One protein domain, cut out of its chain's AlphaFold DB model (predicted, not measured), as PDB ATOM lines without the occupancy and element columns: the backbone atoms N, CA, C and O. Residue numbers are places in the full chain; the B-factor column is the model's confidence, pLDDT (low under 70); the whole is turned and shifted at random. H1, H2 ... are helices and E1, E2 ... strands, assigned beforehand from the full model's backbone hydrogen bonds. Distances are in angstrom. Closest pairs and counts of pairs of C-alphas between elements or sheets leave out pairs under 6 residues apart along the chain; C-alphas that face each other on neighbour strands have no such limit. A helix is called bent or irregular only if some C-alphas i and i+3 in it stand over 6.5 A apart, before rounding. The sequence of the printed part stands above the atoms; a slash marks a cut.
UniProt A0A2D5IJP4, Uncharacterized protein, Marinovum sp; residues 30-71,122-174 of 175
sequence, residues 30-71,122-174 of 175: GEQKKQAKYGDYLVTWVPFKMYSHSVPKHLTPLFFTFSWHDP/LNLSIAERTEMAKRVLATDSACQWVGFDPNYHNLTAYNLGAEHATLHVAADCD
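This is residues 30 to 71 and 122 to 174 of the 175 residues of an uncharacterized protein of Marinovum sp (UniProt A0A2D5IJP4). A five-stranded sheet, curled like part of a barrel, wraps round one helix, H2, while H1 and H3 pack on its other face. The printed part has 95 residues with three named helices and five named strands, in the order E1 E2 H1 E3 H2 E4 H3 E5. The antiparallel sheet runs E1 E2 E3 E5 E4, and the class is mixed. The whole is compact, with a radius of gyration of the C-alphas of 12.4 A, and spans 37 by 30 by 26 A.

Start at the hairpin of E1, residues 34 to 38, and E2, residues 41 to 47, where N 36 and O 43 are 2.9 A apart. Beside E2 find E3, residues 60 to 68, with N 44 and O 65 at 2.9 A. Next comes E5, residues 166 to 173, with N 62 and O 169 at 2.8 A; it bends by 58 degrees at residue 170. Its residues 171 to 173 pair with edge strand E4, residues 143 to 145, with N 144 and O 172 at 2.7 A. These N and O pairs are within hydrogen-bond range. The sheet curls round H2, residues 126 to 137; C-alphas 134 and 145 are the closest of H2 and E4, 6.0 A apart. There are three layers, helices on both faces of the sheet: H1, residues 49 to 54, and H3, residues 150 to 160, on one face, H2 on the other. H3 runs across the strands over E5, its height over the sheet 8.2 A; their closest C-alphas, 153 and 168, are 4.9 A apart. H1 is irregular, with C-alphas 50 and 53 7.7 A apart, and is only just over E3, with 3 of its C-alphas; their closest C-alphas, 52 and 61, are 5.9 A apart. Every O i to N i+4 pair is within range in H2 and H3; H1 has 0 of 2, but 2 of 3 O i to N i+3 pairs.

Find C-alpha 34 at (-94.914, -42.080, 180.170), where E1 begins. E2 is 20.1 A long, E3 26.0 A, H2 16.2 A and H3 15.3 A. E5 runs 19.4 A to C-alpha 173 at (-84.766, -33.639, 179.497).

Residues 72 to 121 are not printed, and C-alphas 71 and 122 are 12.9 A apart across the cut. The links printed whole are tight. Confidence is under 70 at residues 30 to 31, 70 to 71 and 163 to 164.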
ATOM      1  N   GLY A  30     -86.361 -50.673 183.260       59.09
ATOM      2  CA  GLY A  30     -86.197 -49.993 184.555       59.09
ATOM      3  C   GLY A  30     -86.604 -48.514 184.574       59.09
ATOM      4  O   GLY A  30     -86.717 -47.944 185.652       59.09
ATOM      5  N   GLU A  31     -86.903 -47.918 183.420       68.00
ATOM      6  CA  GLU A  31     -87.361 -46.531 183.300       68.00
ATOM      7  C   GLU A  31     -88.888 -46.446 183.356       68.00
ATOM      8  O   GLU A  31     -89.598 -47.322 182.846       68.00
ATOM      9  N   GLN A  32     -89.402 -45.371 183.956       74.88
ATOM     10  CA  GLN A  32     -90.836 -45.122 184.035       74.88
ATOM     11  C   GLN A  32     -91.384 -44.779 182.645       74.88
ATOM     12  O   GLN A  32     -90.990 -43.785 182.032       74.88
ATOM     13  N   LYS A  33     -92.319 -45.594 182.143       82.06
ATOM     14  CA  LYS A  33     -93.034 -45.287 180.904       82.06
ATOM     15  C   LYS A  33     -93.978 -44.124 181.157       82.06
ATOM     16  O   LYS A  33     -94.788 -44.160 182.087       82.06
ATOM     17  N   LYS A  34     -93.913 -43.135 180.278       88.75
ATOM     18  CA  LYS A  34     -94.914 -42.080 180.170       88.75
ATOM     19  C   LYS A  34     -95.818 -42.388 178.987       88.75
ATOM     20  O   LYS A  34     -95.401 -43.038 178.029       88.75
ATOM     21  N   GLN A  35     -97.072 -41.967 179.071       90.25
ATOM     22  CA  GLN A  35     -98.042 -42.214 178.015       90.25
ATOM     23  C   GLN A  35     -99.067 -41.088 177.939       90.25
ATOM     24  O   GLN A  35     -99.441 -40.503 178.956       90.25
ATOM     25  N   ALA A  36     -99.564 -40.833 176.738       90.38
ATOM     26  CA  ALA A  36    -100.610 -39.861 176.476       90.38
ATOM     27  C   ALA A  36    -101.487 -40.342 175.320       90.38
ATOM     28  O   ALA A  36    -101.055 -41.122 174.469       90.38
ATOM     29  N   LYS A  37    -102.734 -39.874 175.295       88.25
ATOM     30  CA  LYS A  37    -103.652 -40.128 174.184       88.25
ATOM     31  C   LYS A  37    -103.530 -39.009 173.158       88.25
ATOM     32  O   LYS A  37    -103.479 -37.838 173.533       88.25
ATOM     33  N   TYR A  38    -103.547 -39.370 171.883       86.06
ATOM     34  CA  TYR A  38    -103.603 -38.432 170.771       86.06
ATOM     35  C   TYR A  38    -104.630 -38.917 169.745       86.06
ATOM     36  O   TYR A  38    -104.357 -39.833 168.971       86.06
ATOM     37  N   GLY A  39    -105.830 -38.330 169.763       86.25
ATOM     38  CA  GLY A  39    -106.963 -38.864 169.003       86.25
ATOM     39  C   GLY A  39    -107.241 -40.319 169.393       86.25
ATOM     40  O   GLY A  39    -107.368 -40.629 170.577       86.25
ATOM     41  N   ASP A  40    -107.257 -41.206 168.398       82.19
ATOM     42  CA  ASP A  40    -107.479 -42.645 168.571       82.19
ATOM     43  C   ASP A  40    -106.213 -43.429 168.943       82.19
ATOM     44  O   ASP A  40    -106.259 -44.655 169.033       82.19
ATOM     45  N   TYR A  41    -105.081 -42.756 169.163       85.44
ATOM     46  CA  TYR A  41    -103.796 -43.396 169.427       85.44
ATOM     47  C   TYR A  41    -103.359 -43.239 170.883       85.44
ATOM     48  O   TYR A  41    -103.556 -42.201 171.519       85.44
ATOM     49  N   LEU A  42    -102.722 -44.281 171.406       86.56
ATOM     50  CA  LEU A  42    -101.922 -44.246 172.616       86.56
ATOM     51  C   LEU A  42    -100.454 -44.083 172.213       86.56
ATOM     52  O   LEU A  42     -99.890 -44.908 171.495       86.56
ATOM     53  N   VAL A  43     -99.832 -43.017 172.702       91.06
ATOM     54  CA  VAL A  43     -98.407 -42.740 172.520       91.06
ATOM     55  C   VAL A  43     -97.715 -43.038 173.836       91.06
ATOM     56  O   VAL A  43     -98.111 -42.507 174.870       91.06
ATOM     57  N   THR A  44     -96.700 -43.893 173.816       90.75
ATOM     58  CA  THR A  44     -95.883 -44.223 174.992       90.75
ATOM     59  C   THR A  44     -94.441 -43.835 174.722       90.75
ATOM     60  O   THR A  44     -93.949 -44.086 173.624       90.75
ATOM     61  N   TRP A  45     -93.762 -43.241 175.703       92.31
ATOM     62  CA  TRP A  45     -92.351 -42.881 175.593       92.31
ATOM     63  C   TRP A  45     -91.562 -43.143 176.867       92.31
ATOM     64  O   TRP A  45     -92.105 -43.225 177.973       92.31
ATOM     65  N   VAL A  46     -90.259 -43.328 176.678       91.88
ATOM     66  CA  VAL A  46     -89.304 -43.671 177.733       91.88
ATOM     67  C   VAL A  46     -87.893 -43.214 177.326       91.88
ATOM     68  O   VAL A  46     -87.541 -43.339 176.147       91.88
ATOM     69  N   PRO A  47     -87.065 -42.730 178.275       92.25
ATOM     70  CA  PRO A  47     -85.631 -42.559 178.070       92.25
ATOM     71  C   PRO A  47     -84.952 -43.852 177.632       92.25
ATOM     72  O   PRO A  47     -85.085 -44.905 178.253       92.25
ATOM     73  N   PHE A  48     -84.170 -43.775 176.567       89.81
ATOM     74  CA  PHE A  48     -83.547 -44.927 175.939       89.81
ATOM     75  C   PHE A  48     -82.030 -44.916 176.126       89.81
ATOM     76  O   PHE A  48     -81.251 -44.901 175.173       89.81
ATOM     77  N   LYS A  49     -81.617 -44.927 177.401       85.50
ATOM     78  CA  LYS A  49     -80.236 -44.691 177.868       85.50
ATOM     79  C   LYS A  49     -79.167 -45.568 177.202       85.50
ATOM     80  O   LYS A  49     -78.025 -45.144 177.063       85.50
ATOM     81  N   MET A  50     -79.516 -46.769 176.733       84.25
ATOM     82  CA  MET A  50     -78.566 -47.628 176.008       84.25
ATOM     83  C   MET A  50     -78.059 -47.000 174.688       84.25
ATOM     84  O   MET A  50     -76.982 -47.355 174.216       84.25
ATOM     85  N   TYR A  51     -78.782 -46.018 174.132       87.19
ATOM     86  CA  TYR A  51     -78.404 -45.251 172.937       87.19
ATOM     87  C   TYR A  51     -77.904 -43.831 173.244       87.19
ATOM     88  O   TYR A  51     -77.802 -43.014 172.332       87.19
ATOM     89  N   SER A  52     -77.529 -43.507 174.488       90.50
ATOM     90  CA  SER A  52     -77.020 -42.162 174.817       90.50
ATOM     91  C   SER A  52     -75.753 -41.778 174.043       90.50
ATOM     92  O   SER A  52     -75.498 -40.602 173.831       90.50
ATOM     93  N   HIS A  53     -74.972 -42.755 173.568       90.69
ATOM     94  CA  HIS A  53     -73.802 -42.516 172.712       90.69
ATOM     95  C   HIS A  53     -74.164 -42.070 171.281       90.69
ATOM     96  O   HIS A  53     -73.289 -41.626 170.546       90.69
ATOM     97  N   SER A  54     -75.429 -42.221 170.877       90.69
ATOM     98  CA  SER A  54     -75.932 -41.881 169.540       90.69
ATOM     99  C   SER A  54     -76.554 -40.481 169.465       90.69
ATOM    100  O   SER A  54     -77.017 -40.084 168.399       90.69
ATOM    101  N   VAL A  55     -76.578 -39.732 170.572       93.12
ATOM    102  CA  VAL A  55     -77.081 -38.351 170.638       93.12
ATOM    103  C   VAL A  55     -76.033 -37.435 171.292       93.12
ATOM    104  O   VAL A  55     -75.150 -37.922 172.004       93.12
ATOM    105  N   PRO A  56     -76.078 -36.107 171.070       94.31
ATOM    106  CA  PRO A  56     -75.251 -35.157 171.810       94.31
ATOM    107  C   PRO A  56     -75.361 -35.345 173.329       94.31
ATOM    108  O   PRO A  56     -76.446 -35.581 173.845       94.31
ATOM    109  N   LYS A  57     -74.250 -35.175 174.062       90.56
ATOM    110  CA  LYS A  57     -74.160 -35.472 175.510       90.56
ATOM    111  C   LYS A  57     -75.171 -34.741 176.404       90.56
ATOM    112  O   LYS A  57     -75.401 -35.188 177.518       90.56
ATOM    113  N   HIS A  58     -75.697 -33.607 175.951       92.06
ATOM    114  CA  HIS A  58     -76.682 -32.811 176.687       92.06
ATOM    115  C   HIS A  58     -78.128 -33.213 176.369       92.06
ATOM    116  O   HIS A  58     -79.044 -32.644 176.943       92.06
ATOM    117  N   LEU A  59     -78.346 -34.157 175.448       95.44
ATOM    118  CA  LEU A  59     -79.673 -34.616 175.064       95.44
ATOM    119  C   LEU A  59     -79.924 -36.031 175.571       95.44
ATOM    120  O   LEU A  59     -79.028 -36.873 175.655       95.44
ATOM    121  N   THR A  60     -81.191 -36.300 175.848       95.25
ATOM    122  CA  THR A  60     -81.692 -37.610 176.232       95.25
ATOM    123  C   THR A  60     -82.309 -38.297 175.013       95.25
ATOM    124  O   THR A  60     -83.222 -37.741 174.396       95.25
ATOM    125  N   PRO A  61     -81.862 -39.512 174.644       95.25
ATOM    126  CA  PRO A  61     -82.542 -40.296 173.623       95.25
ATOM    127  C   PRO A  61     -83.883 -40.779 174.178       95.25
ATOM    128  O   PRO A  61     -83.944 -41.353 175.263       95.25
ATOM    129  N   LEU A  62     -84.959 -40.587 173.431       94.94
ATOM    130  CA  LEU A  62     -86.290 -41.072 173.760       94.94
ATOM    131  C   LEU A  62     -86.743 -42.103 172.729       94.94
ATOM    132  O   LEU A  62     -86.581 -41.931 171.518       94.94
ATOM    133  N   PHE A  63     -87.357 -43.167 173.235       93.12
ATOM    134  CA  PHE A  63     -88.013 -44.197 172.446       93.12
ATOM    135  C   PHE A  63     -89.523 -44.046 172.560       93.12
ATOM    136  O   PHE A  63     -90.072 -44.162 173.655       93.12
ATOM    137  N   PHE A  64     -90.181 -43.813 171.429       93.62
ATOM    138  CA  PHE A  64     -91.629 -43.719 171.320       93.62
ATOM    139  C   PHE A  64     -92.196 -44.980 170.679       93.62
ATOM    140  O   PHE A  64     -91.673 -45.456 169.670       93.62
ATOM    141  N   THR A  65     -93.315 -45.461 171.210       90.00
ATOM    142  CA  THR A  65     -94.167 -46.472 170.579       90.00
ATOM    143  C   THR A  65     -95.575 -45.934 170.419       90.00
ATOM    144  O   THR A  65     -96.082 -45.226 171.294       90.00
ATOM    145  N   PHE A  66     -96.218 -46.333 169.331       87.25
ATOM    146  CA  PHE A  66     -97.579 -45.945 168.997       87.25
ATOM    147  C   PHE A  66     -98.449 -47.196 168.994       87.25
ATOM    148  O   PHE A  66     -97.991 -48.267 168.603       87.25
ATOM    149  N   SER A  67     -99.685 -47.069 169.460       80.62
ATOM    150  CA  SER A  67    -100.701 -48.111 169.351       80.62
ATOM    151  C   SER A  67    -102.086 -47.478 169.271       80.62
ATOM    152  O   SER A  67    -102.260 -46.300 169.584       80.62
ATOM    153  N   TRP A  68    -103.097 -48.234 168.853       78.00
ATOM    154  CA  TRP A  68    -104.484 -47.786 168.981       78.00
ATOM    155  C   TRP A  68    -104.879 -47.685 170.460       78.00
ATOM    156  O   TRP A  68    -104.603 -48.584 171.256       78.00
ATOM    157  N   HIS A  69    -105.542 -46.591 170.833       72.38
ATOM    158  CA  HIS A  69    -106.035 -46.368 172.184       72.38
ATOM    159  C   HIS A  69    -107.194 -47.307 172.534       72.38
ATOM    160  O   HIS A  69    -107.259 -47.775 173.671       72.38
ATOM    161  N   ASP A  70    -108.092 -47.587 171.582       60.69
ATOM    162  CA  ASP A  70    -109.191 -48.528 171.795       60.69
ATOM    163  C   ASP A  70    -108.760 -49.971 171.473       60.69
ATOM    164  O   ASP A  70    -108.520 -50.314 170.310       60.69
ATOM    165  N   PRO A  71    -108.730 -50.867 172.474       49.31
ATOM    166  CA  PRO A  71    -108.416 -52.269 172.248       49.31
ATOM    167  C   PRO A  71    -109.475 -53.017 171.430       49.31
ATOM    168  O   PRO A  71    -109.188 -54.117 170.970       49.31
ATOM    169  N   LEU A 122    -100.905 -49.357 161.932       72.31
ATOM    170  CA  LEU A 122    -101.224 -48.003 162.409       72.31
ATOM    171  C   LEU A 122    -101.402 -46.990 161.272       72.31
ATOM    172  O   LEU A 122    -102.068 -45.978 161.466       72.31
ATOM    173  N   ASN A 123    -100.807 -47.273 160.103       75.81
ATOM    174  CA  ASN A 123    -100.759 -46.395 158.933       75.81
ATOM    175  C   ASN A 123    -100.248 -44.981 159.255       75.81
ATOM    176  O   ASN A 123    -100.573 -44.039 158.545       75.81
ATOM    177  N   LEU A 124     -99.419 -44.845 160.294       85.31
ATOM    178  CA  LEU A 124     -98.790 -43.581 160.651       85.31
ATOM    179  C   LEU A 124     -97.479 -43.407 159.888       85.31
ATOM    180  O   LEU A 124     -96.519 -44.169 160.054       85.31
ATOM    181  N   SER A 125     -97.418 -42.359 159.078       91.25
ATOM    182  CA  SER A 125     -96.169 -41.867 158.507       91.25
ATOM    183  C   SER A 125     -95.190 -41.439 159.609       91.25
ATOM    184  O   SER A 125     -95.551 -41.242 160.772       91.25
ATOM    185  N   ILE A 126     -93.910 -41.290 159.258       92.50
ATOM    186  CA  ILE A 126     -92.919 -40.713 160.181       92.50
ATOM    187  C   ILE A 126     -93.337 -39.293 160.581       92.50
ATOM    188  O   ILE A 126     -93.250 -38.949 161.753       92.50
ATOM    189  N   ALA A 127     -93.847 -38.490 159.642       95.06
ATOM    190  CA  ALA A 127     -94.288 -37.124 159.920       95.06
ATOM    191  C   ALA A 127     -95.419 -37.082 160.962       95.06
ATOM    192  O   ALA A 127     -95.347 -36.306 161.911       95.06
ATOM    193  N   GLU A 128     -96.421 -37.956 160.838       94.88
ATOM    194  CA  GLU A 128     -97.509 -38.051 161.819       94.88
ATOM    195  C   GLU A 128     -97.001 -38.504 163.188       94.88
ATOM    196  O   GLU A 128     -97.340 -37.888 164.198       94.88
ATOM    197  N   ARG A 129     -96.131 -39.523 163.236       94.38
ATOM    198  CA  ARG A 129     -95.493 -39.969 164.487       94.38
ATOM    199  C   ARG A 129     -94.708 -38.839 165.156       94.38
ATOM    200  O   ARG A 129     -94.811 -38.662 166.367       94.38
ATOM    201  N   THR A 130     -93.960 -38.065 164.378       96.69
ATOM    202  CA  THR A 130     -93.179 -36.913 164.847       96.69
ATOM    203  C   THR A 130     -94.069 -35.816 165.418       96.69
ATOM    204  O   THR A 130     -93.813 -35.338 166.522       96.69
ATOM    205  N   GLU A 131     -95.144 -35.447 164.721       96.31
ATOM    206  CA  GLU A 131     -96.093 -34.444 165.214       96.31
ATOM    207  C   GLU A 131     -96.800 -34.901 166.496       96.31
ATOM    208  O   GLU A 131     -96.949 -34.116 167.436       96.31
ATOM    209  N   MET A 132     -97.175 -36.180 166.582       95.31
ATOM    210  CA  MET A 132     -97.723 -36.759 167.811       95.31
ATOM    211  C   MET A 132     -96.713 -36.695 168.959       95.31
ATOM    212  O   MET A 132     -97.048 -36.194 170.030       95.31
ATOM    213  N   ALA A 133     -95.474 -37.148 168.736       95.94
ATOM    214  CA  ALA A 133     -94.410 -37.153 169.740       95.94
ATOM    215  C   ALA A 133     -94.104 -35.741 170.266       95.94
ATOM    216  O   ALA A 133     -94.046 -35.522 171.477       95.94
ATOM    217  N   LYS A 134     -94.000 -34.762 169.363       96.75
ATOM    218  CA  LYS A 134     -93.814 -33.348 169.705       96.75
ATOM    219  C   LYS A 134     -94.945 -32.820 170.586       96.75
ATOM    220  O   LYS A 134     -94.686 -32.144 171.578       96.75
ATOM    221  N   ARG A 135     -96.201 -33.124 170.243       95.12
ATOM    222  CA  ARG A 135     -97.370 -32.642 170.994       95.12
ATOM    223  C   ARG A 135     -97.501 -33.286 172.367       95.12
ATOM    224  O   ARG A 135     -97.844 -32.581 173.308       95.12
ATOM    225  N   VAL A 136     -97.218 -34.584 172.500       93.19
ATOM    226  CA  VAL A 136     -97.259 -35.231 173.822       93.19
ATOM    227  C   VAL A 136     -96.115 -34.745 174.712       93.19
ATOM    228  O   VAL A 136     -96.348 -34.479 175.888       93.19
ATOM    229  N   LEU A 137     -94.920 -34.509 174.156       93.25
ATOM    230  CA  LEU A 137     -93.805 -33.924 174.910       93.25
ATOM    231  C   LEU A 137     -94.056 -32.476 175.324       93.25
ATOM    232  O   LEU A 137     -93.654 -32.091 176.410       93.25
ATOM    233  N   ALA A 138     -94.792 -31.688 174.539       91.75
ATOM    234  CA  ALA A 138     -95.177 -30.335 174.947       91.75
ATOM    235  C   ALA A 138     -96.052 -30.298 176.221       91.75
ATOM    236  O   ALA A 138     -96.227 -29.234 176.811       91.75
ATOM    237  N   THR A 139     -96.610 -31.439 176.642       87.88
ATOM    238  CA  THR A 139     -97.349 -31.584 177.910       87.88
ATOM    239  C   THR A 139     -96.503 -32.162 179.049       87.88
ATOM    240  O   THR A 139     -96.972 -32.231 180.183       87.88
ATOM    241  N   ASP A 140     -95.267 -32.577 178.762       85.38
ATOM    242  CA  ASP A 140     -94.324 -33.154 179.717       85.38
ATOM    243  C   ASP A 140     -93.378 -32.060 180.219       85.38
ATOM    244  O   ASP A 140     -92.542 -31.556 179.479       85.38
ATOM    245  N   SER A 141     -93.489 -31.680 181.493       85.38
ATOM    246  CA  SER A 141     -92.640 -30.624 182.054       85.38
ATOM    247  C   SER A 141     -91.166 -31.018 182.170       85.38
ATOM    248  O   SER A 141     -90.343 -30.132 182.349       85.38
ATOM    249  N   ALA A 142     -90.841 -32.313 182.099       89.19
ATOM    250  CA  ALA A 142     -89.483 -32.818 182.307       89.19
ATOM    251  C   ALA A 142     -88.684 -33.005 181.010       89.19
ATOM    252  O   ALA A 142     -87.514 -33.364 181.077       89.19
ATOM    253  N   CYS A 143     -89.306 -32.850 179.837       92.00
ATOM    254  CA  CYS A 143     -88.645 -33.055 178.551       92.00
ATOM    255  C   CYS A 143     -89.153 -32.068 177.501       92.00
ATOM    256  O   CYS A 143     -90.354 -31.946 177.275       92.00
ATOM    257  N   GLN A 144     -88.235 -31.440 176.776       94.25
ATOM    258  CA  GLN A 144     -88.512 -30.510 175.694       94.25
ATOM    259  C   GLN A 144     -88.105 -31.081 174.336       94.25
ATOM    260  O   GLN A 144     -87.062 -31.717 174.158       94.25
ATOM    261  N   TRP A 145     -88.949 -30.822 173.341       95.75
ATOM    262  CA  TRP A 145     -88.691 -31.193 171.957       95.75
ATOM    263  C   TRP A 145     -87.647 -30.268 171.328       95.75
ATOM    264  O   TRP A 145     -87.905 -29.077 171.163       95.75
ATOM    265  N   VAL A 146     -86.513 -30.819 170.893       95.56
ATOM    266  CA  VAL A 146     -85.437 -30.037 170.247       95.56
ATOM    267  C   VAL A 146     -85.391 -30.187 168.724       95.56
ATOM    268  O   VAL A 146     -84.721 -29.414 168.047       95.56
ATOM    269  N   GLY A 147     -86.123 -31.149 168.158       94.75
ATOM    270  CA  GLY A 147     -86.155 -31.401 166.719       94.75
ATOM    271  C   GLY A 147     -86.278 -32.883 166.376       94.75
ATOM    272  O   GLY A 147     -86.137 -33.749 167.234       94.75
ATOM    273  N   PHE A 148     -86.539 -33.168 165.099       96.81
ATOM    274  CA  PHE A 148     -86.469 -34.523 164.554       96.81
ATOM    275  C   PHE A 148     -85.208 -34.666 163.704       96.81
ATOM    276  O   PHE A 148     -85.058 -33.957 162.711       96.81
ATOM    277  N   ASP A 149     -84.330 -35.593 164.084       96.25
ATOM    278  CA  ASP A 149     -83.176 -35.992 163.279       96.25
ATOM    279  C   ASP A 149     -83.499 -37.306 162.539       96.25
ATOM    280  O   ASP A 149     -83.545 -38.372 163.168       96.25
ATOM    281  N   PRO A 150     -83.725 -37.265 161.210       94.75
ATOM    282  CA  PRO A 150     -84.041 -38.460 160.439       94.75
ATOM    283  C   PRO A 150     -82.879 -39.460 160.384       94.75
ATOM    284  O   PRO A 150     -83.129 -40.658 160.278       94.75
ATOM    285  N   ASN A 151     -81.621 -39.012 160.483       94.44
ATOM    286  CA  ASN A 151     -80.468 -39.911 160.449       94.44
ATOM    287  C   ASN A 151     -80.375 -40.716 161.746       94.44
ATOM    288  O   ASN A 151     -80.245 -41.940 161.697       94.44
ATOM    289  N   TYR A 152     -80.512 -40.045 162.896       94.06
ATOM    290  CA  TYR A 152     -80.590 -40.717 164.194       94.06
ATOM    291  C   TYR A 152     -81.758 -41.710 164.243       94.06
ATOM    292  O   TYR A 152     -81.576 -42.861 164.656       94.06
ATOM    293  N   HIS A 153     -82.941 -41.295 163.773       94.56
ATOM    294  CA  HIS A 153     -84.105 -42.173 163.715       94.56
ATOM    295  C   HIS A 153     -83.858 -43.418 162.863       94.56
ATOM    296  O   HIS A 153     -84.031 -44.527 163.364       94.56
ATOM    297  N   ASN A 154     -83.430 -43.241 161.610       92.00
ATOM    298  CA  ASN A 154     -83.247 -44.346 160.669       92.00
ATOM    299  C   ASN A 154     -82.185 -45.335 161.159       92.00
ATOM    300  O   ASN A 154     -82.417 -46.541 161.130       92.00
ATOM    301  N   LEU A 155     -81.050 -44.840 161.669       90.31
ATOM    302  CA  LEU A 155     -79.983 -45.693 162.194       90.31
ATOM    303  C   LEU A 155     -80.456 -46.513 163.401       90.31
ATOM    304  O   LEU A 155     -80.219 -47.718 163.474       90.31
ATOM    305  N   THR A 156     -81.151 -45.872 164.344       89.44
ATOM    306  CA  THR A 156     -81.639 -46.544 165.556       89.44
ATOM    307  C   THR A 156     -82.742 -47.547 165.226       89.44
ATOM    308  O   THR A 156     -82.729 -48.666 165.737       89.44
ATOM    309  N   ALA A 157     -83.674 -47.180 164.344       86.19
ATOM    310  CA  ALA A 157     -84.763 -48.052 163.924       86.19
ATOM    311  C   ALA A 157     -84.243 -49.300 163.197       86.19
ATOM    312  O   ALA A 157     -84.698 -50.405 163.503       86.19
ATOM    313  N   TYR A 158     -83.255 -49.129 162.308       84.94
ATOM    314  CA  TYR A 158     -82.578 -50.222 161.607       84.94
ATOM    315  C   TYR A 158     -81.896 -51.181 162.589       84.94
ATOM    316  O   TYR A 158     -82.142 -52.385 162.558       84.94
ATOM    317  N   ASN A 159     -81.109 -50.650 163.531       83.31
ATOM    318  CA  ASN A 159     -80.390 -51.458 164.522       83.31
ATOM    319  C   ASN A 159     -81.320 -52.262 165.448       83.31
ATOM    320  O   ASN A 159     -80.898 -53.259 166.033       83.31
ATOM    321  N   LEU A 160     -82.576 -51.837 165.595       79.62
ATOM    322  CA  LEU A 160     -83.578 -52.486 166.443       79.62
ATOM    323  C   LEU A 160     -84.607 -53.320 165.672       79.62
ATOM    324  O   LEU A 160     -85.420 -53.992 166.306       79.62
ATOM    325  N   GLY A 161     -84.621 -53.256 164.338       75.50
ATOM    326  CA  GLY A 161     -85.650 -53.892 163.511       75.50
ATOM    327  C   GLY A 161     -87.071 -53.373 163.784       75.50
ATOM    328  O   GLY A 161     -88.024 -54.149 163.733       75.50
ATOM    329  N   ALA A 162     -87.227 -52.086 164.121       70.81
ATOM    330  CA  ALA A 162     -88.470 -51.521 164.671       70.81
ATOM    331  C   ALA A 162     -89.118 -50.410 163.810       70.81
ATOM    332  O   ALA A 162     -89.875 -49.580 164.303       70.81
ATOM    333  N   GLU A 163     -88.861 -50.398 162.505       67.62
ATOM    334  CA  GLU A 163     -89.100 -49.265 161.589       67.62
ATOM    335  C   GLU A 163     -90.559 -48.758 161.500       67.62
ATOM    336  O   GLU A 163     -90.821 -47.584 161.201       67.62
ATOM    337  N   HIS A 164     -91.545 -49.618 161.767       67.88
ATOM    338  CA  HIS A 164     -92.941 -49.348 161.402       67.88
ATOM    339  C   HIS A 164     -93.837 -48.820 162.531       67.88
ATOM    340  O   HIS A 164     -94.892 -48.267 162.233       67.88
ATOM    341  N   ALA A 165     -93.443 -48.965 163.799       75.88
ATOM    342  CA  ALA A 165     -94.299 -48.620 164.946       75.88
ATOM    343  C   ALA A 165     -93.591 -47.786 166.022       75.88
ATOM    344  O   ALA A 165     -94.158 -47.529 167.087       75.88
ATOM    345  N   THR A 166     -92.355 -47.358 165.761       88.81
ATOM    346  CA  THR A 166     -91.549 -46.610 166.727       88.81
ATOM    347  C   THR A 166     -91.116 -45.261 166.182       88.81
ATOM    348  O   THR A 166     -91.148 -45.011 164.978       88.81
ATOM    349  N   LEU A 167     -90.724 -44.362 167.074       94.69
ATOM    350  CA  LEU A 167     -90.008 -43.142 166.726       94.69
ATOM    351  C   LEU A 167     -88.859 -42.978 167.722       94.69
ATOM    352  O   LEU A 167     -89.007 -43.262 168.909       94.69
ATOM    353  N   HIS A 168     -87.709 -42.545 167.222       95.38
ATOM    354  CA  HIS A 168     -86.508 -42.333 168.022       95.38
ATOM    355  C   HIS A 168     -86.137 -40.866 167.884       95.38
ATOM    356  O   HIS A 168     -85.963 -40.387 166.764       95.38
ATOM    357  N   VAL A 169     -86.078 -40.153 169.004       96.62
ATOM    358  CA  VAL A 169     -85.819 -38.708 169.020       96.62
ATOM    359  C   VAL A 169     -84.842 -38.370 170.130       96.62
ATOM    360  O   VAL A 169     -84.786 -39.069 171.136       96.62
ATOM    361  N   ALA A 170     -84.081 -37.300 169.955       96.19
ATOM    362  CA  ALA A 170     -83.351 -36.684 171.049       96.19
ATOM    363  C   ALA A 170     -84.223 -35.565 171.634       96.19
ATOM    364  O   ALA A 170     -84.868 -34.831 170.886       96.19
ATOM    365  N   ALA A 171     -84.263 -35.453 172.955       96.44
ATOM    366  CA  ALA A 171     -84.982 -34.406 173.670       96.44
ATOM    367  C   ALA A 171     -84.073 -33.796 174.737       96.44
ATOM    368  O   ALA A 171     -83.158 -34.457 175.226       96.44
ATOM    369  N   ASP A 172     -84.326 -32.544 175.092       95.69
ATOM    370  CA  ASP A 172     -83.688 -31.924 176.249       95.69
ATOM    371  C   ASP A 172     -84.525 -32.279 177.476       95.69
ATOM    372  O   ASP A 172     -85.667 -31.845 177.578       95.69
ATOM    373  N   CYS A 173     -84.022 -33.160 178.337       92.25
ATOM    374  CA  CYS A 173     -84.766 -33.639 179.497       92.25
ATOM    375  C   CYS A 173     -83.999 -33.336 180.775       92.25
ATOM    376  O   CYS A 173     -82.781 -33.517 180.818       92.25
ATOM    377  N   ASP A 174     -84.735 -32.975 181.823       83.00
ATOM    378  CA  ASP A 174     -84.191 -32.852 183.169       83.00
ATOM    379  C   ASP A 174     -83.715 -34.244 183.626       83.00
ATOM    380  O   ASP A 174     -84.486 -35.211 183.623       83.00
TER     381      ASP A 174